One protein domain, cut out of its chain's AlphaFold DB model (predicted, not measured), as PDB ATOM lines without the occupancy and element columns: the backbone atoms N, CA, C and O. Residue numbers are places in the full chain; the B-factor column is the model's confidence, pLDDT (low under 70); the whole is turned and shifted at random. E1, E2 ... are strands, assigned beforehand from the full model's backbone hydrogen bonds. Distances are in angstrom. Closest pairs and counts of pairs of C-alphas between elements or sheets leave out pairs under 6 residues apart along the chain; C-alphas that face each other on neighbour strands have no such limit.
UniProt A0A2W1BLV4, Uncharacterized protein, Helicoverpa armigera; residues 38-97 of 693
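What this domain is: This is residues 38 to 97 of the 693 residues of an uncharacterized protein of Helicoverpa armigera (UniProt A0A2W1BLV4). A three-stranded sheet, E1 E2 E3, has a small hairpin, E4 and E5, packed near one end of E1 and E2, while unnamed residues 38 to 59 run past E3 and round to E1. The 60 printed residues are all strand by class, with no named helix and under half in E1 to E5. E1 E2 E3 form a meander, each strand the antiparallel neighbour of the one before. The whole is compact, radius of gyration of the C-alphas 11.1 A, spanning 32 by 21 by 17 A.

Where its parts are: E1, residues 60 to 65, starts at C-alpha 60 (57.366, -9.571, 73.103) and measures 15.9 A. E2, residues 68 to 73, measures 16.5 A; E3, 77 to 82, 16.6 A. E4 is 89 to 91; E5, 94 to 96, ends at C-alpha 96 (51.806, 5.780, 76.587).

How they stand to each other: Residues 51 to 52 pair antiparallel with 77 to 78 of E3. Within hydrogen-bond range are N 62 and O 70, 2.8 A, N 71 and O 79, 2.9 A, and N 91 and O 94, 2.8 A. The closest C-alphas of E1 and E4, Cys 63 and Cys 90, are 5.9 A apart.

The domain as a whole: The printed part has no cut and no long link. Residues 38 to 51 and 58 to 59 have pLDDT under 70.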
ATOM      1  N   VAL A  38      48.183   4.292  65.848       39.16
ATOM      2  CA  VAL A  38      49.150   5.027  66.688       39.16
ATOM      3  C   VAL A  38      50.604   4.794  66.248       39.16
ATOM      4  O   VAL A  38      51.445   5.669  66.446       39.16
ATOM      5  N   TYR A  39      50.920   3.664  65.607       41.62
ATOM      6  CA  TYR A  39      52.291   3.368  65.170       41.62
ATOM      7  C   TYR A  39      52.682   4.072  63.867       41.62
ATOM      8  O   TYR A  39      53.869   4.284  63.625       41.62
ATOM      9  N   ALA A  40      51.714   4.483  63.043       35.75
ATOM     10  CA  ALA A  40      51.990   5.124  61.758       35.75
ATOM     11  C   ALA A  40      52.685   6.495  61.901       35.75
ATOM     12  O   ALA A  40      53.499   6.863  61.057       35.75
ATOM     13  N   SER A  41      52.398   7.240  62.974       32.06
ATOM     14  CA  SER A  41      52.890   8.611  63.181       32.06
ATOM     15  C   SER A  41      54.253   8.706  63.881       32.06
ATOM     16  O   SER A  41      54.902   9.747  63.789       32.06
ATOM     17  N   ALA A  42      54.725   7.636  64.532       39.03
ATOM     18  CA  ALA A  42      56.044   7.589  65.179       39.03
ATOM     19  C   ALA A  42      57.185   7.144  64.236       39.03
ATOM     20  O   ALA A  42      58.364   7.312  64.549       39.03
ATOM     21  N   LEU A  43      56.856   6.581  63.067       42.53
ATOM     22  CA  LEU A  43      57.822   5.928  62.172       42.53
ATOM     23  C   LEU A  43      58.778   6.877  61.424       42.53
ATOM     24  O   LEU A  43      59.731   6.401  60.813       42.53
ATOM     25  N   SER A  44      58.591   8.198  61.499       37.38
ATOM     26  CA  SER A  44      59.465   9.187  60.839       37.38
ATOM     27  C   SER A  44      60.843   9.369  61.496       37.38
ATOM     28  O   SER A  44      61.725   9.972  60.888       37.38
ATOM     29  N   LYS A  45      61.052   8.847  62.717       40.69
ATOM     30  CA  LYS A  45      62.354   8.844  63.423       40.69
ATOM     31  C   LYS A  45      62.746   7.482  64.015       40.69
ATOM     32  O   LYS A  45      63.655   7.399  64.838       40.69
ATOM     33  N   ALA A  46      62.099   6.397  63.589       42.09
ATOM     34  CA  ALA A  46      62.492   5.048  63.986       42.09
ATOM     35  C   ALA A  46      63.806   4.650  63.285       42.09
ATOM     36  O   ALA A  46      63.804   4.221  62.131       42.09
ATOM     37  N   HIS A  47      64.941   4.795  63.976       39.00
ATOM     38  CA  HIS A  47      66.225   4.294  63.486       39.00
ATOM     39  C   HIS A  47      66.187   2.761  63.405       39.00
ATOM     40  O   HIS A  47      66.246   2.077  64.426       39.00
ATOM     41  N   TYR A  48      66.122   2.222  62.184       40.88
ATOM     42  CA  TYR A  48      66.134   0.783  61.890       40.88
ATOM     43  C   TYR A  48      67.516   0.138  62.118       40.88
ATOM     44  O   TYR A  48      68.092  -0.474  61.220       40.88
ATOM     45  N   ASN A  49      68.041   0.244  63.338       50.50
ATOM     46  CA  ASN A  49      69.130  -0.600  63.816       50.50
ATOM     47  C   ASN A  49      68.513  -1.929  64.288       50.50
ATOM     48  O   ASN A  49      67.831  -1.924  65.316       50.50
ATOM     49  N   PRO A  50      68.705  -3.059  63.580       58.53
ATOM     50  CA  PRO A  50      68.175  -4.344  64.019       58.53
ATOM     51  C   PRO A  50      68.924  -4.798  65.276       58.53
ATOM     52  O   PRO A  50      70.066  -5.249  65.204       58.53
ATOM     53  N   TRP A  51      68.287  -4.666  66.438       67.50
ATOM     54  CA  TRP A  51      68.834  -5.198  67.685       67.50
ATOM     55  C   TRP A  51      68.700  -6.722  67.690       67.50
ATOM     56  O   TRP A  51      67.678  -7.263  67.267       67.50
ATOM     57  N   ALA A  52      69.717  -7.419  68.191       72.88
ATOM     58  CA  ALA A  52      69.601  -8.841  68.486       72.88
ATOM     59  C   ALA A  52      68.839  -9.026  69.808       72.88
ATOM     60  O   ALA A  52      69.137  -8.362  70.799       72.88
ATOM     61  N   CYS A  53      67.884  -9.949  69.827       78.88
ATOM     62  CA  CYS A  53      67.215 -10.423  71.040       78.88
ATOM     63  C   CYS A  53      67.088 -11.946  70.966       78.88
ATOM     64  O   CYS A  53      67.058 -12.493  69.867       78.88
ATOM     65  N   ASP A  54      66.980 -12.652  72.093       81.25
ATOM     66  CA  ASP A  54      66.534 -14.048  72.054       81.25
ATOM     67  C   ASP A  54      65.047 -14.126  72.391       81.25
ATOM     68  O   ASP A  54      64.639 -13.954  73.538       81.25
ATOM     69  N   TYR A  55      64.225 -14.418  71.382       80.81
ATOM     70  CA  TYR A  55      62.774 -14.521  71.532       80.81
ATOM     71  C   TYR A  55      62.354 -15.660  72.481       80.81
ATOM     72  O   TYR A  55      61.205 -15.709  72.918       80.81
ATOM     73  N   ARG A  56      63.261 -16.589  72.820       76.06
ATOM     74  CA  ARG A  56      62.988 -17.674  73.776       76.06
ATOM     75  C   ARG A  56      63.118 -17.264  75.240       76.06
ATOM     76  O   ARG A  56      62.412 -17.837  76.065       76.06
ATOM     77  N   SER A  57      63.993 -16.315  75.564       73.56
ATOM     78  CA  SER A  57      64.122 -15.755  76.917       73.56
ATOM     79  C   SER A  57      63.336 -14.453  77.079       73.56
ATOM     80  O   SER A  57      62.830 -14.174  78.163       73.56
ATOM     81  N   GLU A  58      63.201 -13.670  76.005       67.69
ATOM     82  CA  GLU A  58      62.673 -12.302  76.023       67.69
ATOM     83  C   GLU A  58      61.533 -12.078  74.992       67.69
ATOM     84  O   GLU A  58      61.619 -11.160  74.171       67.69
ATOM     85  N   PRO A  59      60.455 -12.889  74.963       69.50
ATOM     86  CA  PRO A  59      59.381 -12.719  73.982       69.50
ATOM     87  C   PRO A  59      58.574 -11.428  74.200       69.50
ATOM     88  O   PRO A  59      58.079 -11.164  75.297       69.50
ATOM     89  N   GLY A  60      58.329 -10.677  73.121       78.31
ATOM     90  CA  GLY A  60      57.366  -9.571  73.103       78.31
ATOM     91  C   GLY A  60      57.946  -8.202  73.468       78.31
ATOM     92  O   GLY A  60      59.010  -7.817  72.985       78.31
ATOM     93  N   TYR A  61      57.185  -7.423  74.238       83.12
ATOM     94  CA  TYR A  61      57.392  -5.987  74.444       83.12
ATOM     95  C   TYR A  61      58.011  -5.697  75.822       83.12
ATOM     96  O   TYR A  61      57.504  -6.157  76.845       83.12
ATOM     97  N   LYS A  62      59.072  -4.886  75.859       83.62
ATOM     98  CA  LYS A  62      59.748  -4.414  77.081       83.62
ATOM     99  C   LYS A  62      60.029  -2.914  77.020       83.62
ATOM    100  O   LYS A  62      60.181  -2.358  75.937       83.62
ATOM    101  N   CYS A  63      60.132  -2.251  78.169       82.56
ATOM    102  CA  CYS A  63      60.746  -0.922  78.247       82.56
ATOM    103  C   CYS A  63      62.251  -1.082  78.494       82.56
ATOM    104  O   CYS A  63      62.631  -1.888  79.340       82.56
ATOM    105  N   LEU A  64      63.083  -0.320  77.780       81.69
ATOM    106  CA  LEU A  64      64.511  -0.169  78.100       81.69
ATOM    107  C   LEU A  64      64.765   1.103  78.917       81.69
ATOM    108  O   LEU A  64      65.647   1.127  79.767       81.69
ATOM    109  N   SER A  65      63.971   2.147  78.680       80.88
ATOM    110  CA  SER A  65      63.948   3.366  79.488       80.88
ATOM    111  C   SER A  65      62.542   3.959  79.500       80.88
ATOM    112  O   SER A  65      61.656   3.533  78.755       80.88
ATOM    113  N   CYS A  66      62.336   5.005  80.296       81.81
ATOM    114  CA  CYS A  66      61.063   5.722  80.341       81.81
ATOM    115  C   CYS A  66      60.657   6.354  79.004       81.81
ATOM    116  O   CYS A  66      59.471   6.589  78.797       81.81
ATOM    117  N   SER A  67      61.600   6.555  78.081       81.75
ATOM    118  CA  SER A  67      61.378   7.080  76.730       81.75
ATOM    119  C   SER A  67      61.680   6.066  75.615       81.75
ATOM    120  O   SER A  67      61.704   6.443  74.444       81.75
ATOM    121  N   SER A  68      61.901   4.778  75.923       82.50
ATOM    122  CA  SER A  68      62.181   3.762  74.896       82.50
ATOM    123  C   SER A  68      61.592   2.380  75.192       82.50
ATOM    124  O   SER A  68      61.755   1.804  76.272       82.50
ATOM    125  N   ALA A  69      60.929   1.829  74.178       85.69
ATOM    126  CA  ALA A  69      60.391   0.479  74.145       85.69
ATOM    127  C   ALA A  69      61.195  -0.395  73.171       85.69
ATOM    128  O   ALA A  69      61.592   0.058  72.099       85.69
ATOM    129  N   LEU A  70      61.393  -1.662  73.518       84.25
ATOM    130  CA  LEU A  70      61.954  -2.687  72.646       84.25
ATOM    131  C   LEU A  70      60.903  -3.775  72.414       84.25
ATOM    132  O   LEU A  70      60.308  -4.285  73.363       84.25
ATOM    133  N   HIS A  71      60.695  -4.148  71.153       86.44
ATOM    134  CA  HIS A  71      59.797  -5.235  70.763       86.44
ATOM    135  C   HIS A  71      60.595  -6.338  70.062       86.44
ATOM    136  O   HIS A  71      61.100  -6.129  68.957       86.44
ATOM    137  N   CYS A  72      60.724  -7.497  70.713       85.38
ATOM    138  CA  CYS A  72      61.417  -8.677  70.198       85.38
ATOM    139  C   CYS A  72      60.455  -9.590  69.422       85.38
ATOM    140  O   CYS A  72      59.426 -10.026  69.949       85.38
ATOM    141  N   TYR A  73      60.815  -9.908  68.178       84.19
ATOM    142  CA  TYR A  73      60.000 -10.680  67.240       84.19
ATOM    143  C   TYR A  73      60.484 -12.136  67.094       84.19
ATOM    144  O   TYR A  73      61.677 -12.422  67.259       84.19
ATOM    145  N   PRO A  74      59.594 -13.074  66.704       76.38
ATOM    146  CA  PRO A  74      59.991 -14.433  66.345       76.38
ATOM    147  C   PRO A  74      60.943 -14.399  65.140       76.38
ATOM    148  O   PRO A  74      60.549 -14.066  64.023       76.38
ATOM    149  N   GLY A  75      62.210 -14.733  65.387       79.44
ATOM    150  CA  GLY A  75      63.316 -14.497  64.451       79.44
ATOM    151  C   GLY A  75      64.557 -13.872  65.096       79.44
ATOM    152  O   GLY A  75      65.550 -13.687  64.400       79.44
ATOM    153  N   ASN A  76      64.520 -13.584  66.404       82.19
ATOM    154  CA  ASN A  76      65.647 -13.076  67.199       82.19
ATOM    155  C   ASN A  76      66.155 -11.687  66.754       82.19
ATOM    156  O   ASN A  76      67.316 -11.324  66.949       82.19
ATOM    157  N   PHE A  77      65.241 -10.892  66.189       82.62
ATOM    158  CA  PHE A  77      65.425  -9.476  65.890       82.62
ATOM    159  C   PHE A  77      64.449  -8.634  66.715       82.62
ATOM    160  O   PHE A  77      63.306  -9.035  66.952       82.62
ATOM    161  N   ALA A  78      64.890  -7.448  67.120       83.50
ATOM    162  CA  ALA A  78      64.090  -6.492  67.861       83.50
ATOM    163  C   ALA A  78      64.041  -5.128  67.169       83.50
ATOM    164  O   ALA A  78      65.018  -4.680  66.564       83.50
ATOM    165  N   LEU A  79      62.893  -4.461  67.300       82.69
ATOM    166  CA  LEU A  79      62.726  -3.054  66.951       82.69
ATOM    167  C   LEU A  79      62.804  -2.201  68.218       82.69
ATOM    168  O   LEU A  79      62.085  -2.458  69.186       82.69
ATOM    169  N   LEU A  80      63.650  -1.173  68.178       83.75
ATOM    170  CA  LEU A  80      63.705  -0.115  69.179       83.75
ATOM    171  C   LEU A  80      62.750   1.014  68.761       83.75
ATOM    172  O   LEU A  80      62.869   1.562  67.665       83.75
ATOM    173  N   VAL A  81      61.807   1.360  69.633       83.94
ATOM    174  CA  VAL A  81      60.817   2.423  69.432       83.94
ATOM    175  C   VAL A  81      61.040   3.492  70.494       83.94
ATOM    176  O   VAL A  81      60.914   3.228  71.689       83.94
ATOM    177  N   GLN A  82      61.364   4.710  70.068       84.94
ATOM    178  CA  GLN A  82      61.524   5.843  70.974       84.94
ATOM    179  C   GLN A  82      60.170   6.531  71.190       84.94
ATOM    180  O   GLN A  82      59.511   6.950  70.237       84.94
ATOM    181  N   CYS A  83      59.739   6.617  72.445       83.25
ATOM    182  CA  CYS A  83      58.470   7.211  72.844       83.25
ATOM    183  C   CYS A  83      58.599   8.740  72.885       83.25
ATOM    184  O   CYS A  83      59.500   9.279  73.526       83.25
ATOM    185  N   ALA A  84      57.716   9.445  72.174       78.25
ATOM    186  CA  ALA A  84      57.815  10.887  71.971       78.25
ATOM    187  C   ALA A  84      56.445  11.544  71.723       78.25
ATOM    188  O   ALA A  84      55.454  10.887  71.388       78.25
ATOM    189  N   GLY A  85      56.398  12.874  71.857       81.06
ATOM    190  CA  GLY A  85      55.230  13.690  71.526       81.06
ATOM    191  C   GLY A  85      53.990  13.310  72.337       81.06
ATOM    192  O   GLY A  85      53.957  13.475  73.551       81.06
ATOM    193  N   ILE A  86      52.958  12.803  71.657       77.56
ATOM    194  CA  ILE A  86      51.645  12.481  72.247       77.56
ATOM    195  C   ILE A  86      51.707  11.276  73.207       77.56
ATOM    196  O   ILE A  86      50.810  11.117  74.036       77.56
ATOM    197  N   PHE A  87      52.740  10.434  73.113       81.94
ATOM    198  CA  PHE A  87      52.922   9.245  73.951       81.94
ATOM    199  C   PHE A  87      54.392   9.137  74.413       81.94
ATOM    200  O   PHE A  87      55.138   8.321  73.872       81.94
ATOM    201  N   PRO A  88      54.842   9.978  75.364       81.25
ATOM    202  CA  PRO A  88      56.259  10.088  75.721       81.25
ATOM    203  C   PRO A  88      56.760   9.002  76.690       81.25
ATOM    204  O   PRO A  88      57.965   8.780  76.749       81.25
ATOM    205  N   PHE A  89      55.878   8.315  77.429       84.56
ATOM    206  CA  PHE A  89      56.273   7.411  78.520       84.56
ATOM    207  C   PHE A  89      56.071   5.931  78.182       84.56
ATOM    208  O   PHE A  89      54.961   5.514  77.845       84.56
ATOM    209  N   CYS A  90      57.106   5.107  78.344       85.19
ATOM    210  CA  CYS A  90      56.993   3.661  78.176       85.19
ATOM    211  C   CYS A  90      56.237   2.993  79.343       85.19
ATOM    212  O   CYS A  90      56.500   3.239  80.524       85.19
ATOM    213  N   ARG A  91      55.300   2.105  79.002       82.38
ATOM    214  CA  ARG A  91      54.522   1.270  79.922       82.38
ATOM    215  C   ARG A  91      54.410  -0.143  79.365       82.38
ATOM    216  O   ARG A  91      53.792  -0.347  78.326       82.38
ATOM    217  N   ASN A  92      54.990  -1.118  80.063       77.06
ATOM    218  CA  ASN A  92      54.960  -2.545  79.702       77.06
ATOM    219  C   ASN A  92      55.379  -2.810  78.234       77.06
ATOM    220  O   ASN A  92      54.805  -3.659  77.561       77.06
ATOM    221  N   GLY A  93      56.354  -2.038  77.738       77.88
ATOM    222  CA  GLY A  93      56.860  -2.100  76.364       77.88
ATOM    223  C   GLY A  93      56.022  -1.391  75.295       77.88
ATOM    224  O   GLY A  93      56.280  -1.570  74.109       77.88
ATOM    225  N   TYR A  94      55.064  -0.555  75.696       80.94
ATOM    226  CA  TYR A  94      54.273   0.292  74.802       80.94
ATOM    227  C   TYR A  94      54.444   1.773  75.151       80.94
ATOM    228  O   TYR A  94      54.491   2.135  76.326       80.94
ATOM    229  N   CYS A  95      54.482   2.651  74.149       84.62
ATOM    230  CA  CYS A  95      54.465   4.094  74.387       84.62
ATOM    231  C   CYS A  95      53.072   4.552  74.847       84.62
ATOM    232  O   CYS A  95      52.049   4.156  74.287       84.62
ATOM    233  N   SER A  96      53.027   5.389  75.882       83.31
ATOM    234  CA  SER A  96      51.806   5.780  76.587       83.31
ATOM    235  C   SER A  96      51.836   7.248  77.042       83.31
ATOM    236  O   SER A  96      52.877   7.904  77.033       83.31
ATOM    237  N   ARG A  97      50.669   7.782  77.427       80.69
ATOM    238  CA  ARG A  97      50.511   9.167  77.922       80.69
ATOM    239  C   ARG A  97      50.854   9.351  79.395       80.69
ATOM    240  O   ARG A  97      51.048  10.479  79.826       80.69
TER     241      ARG A  97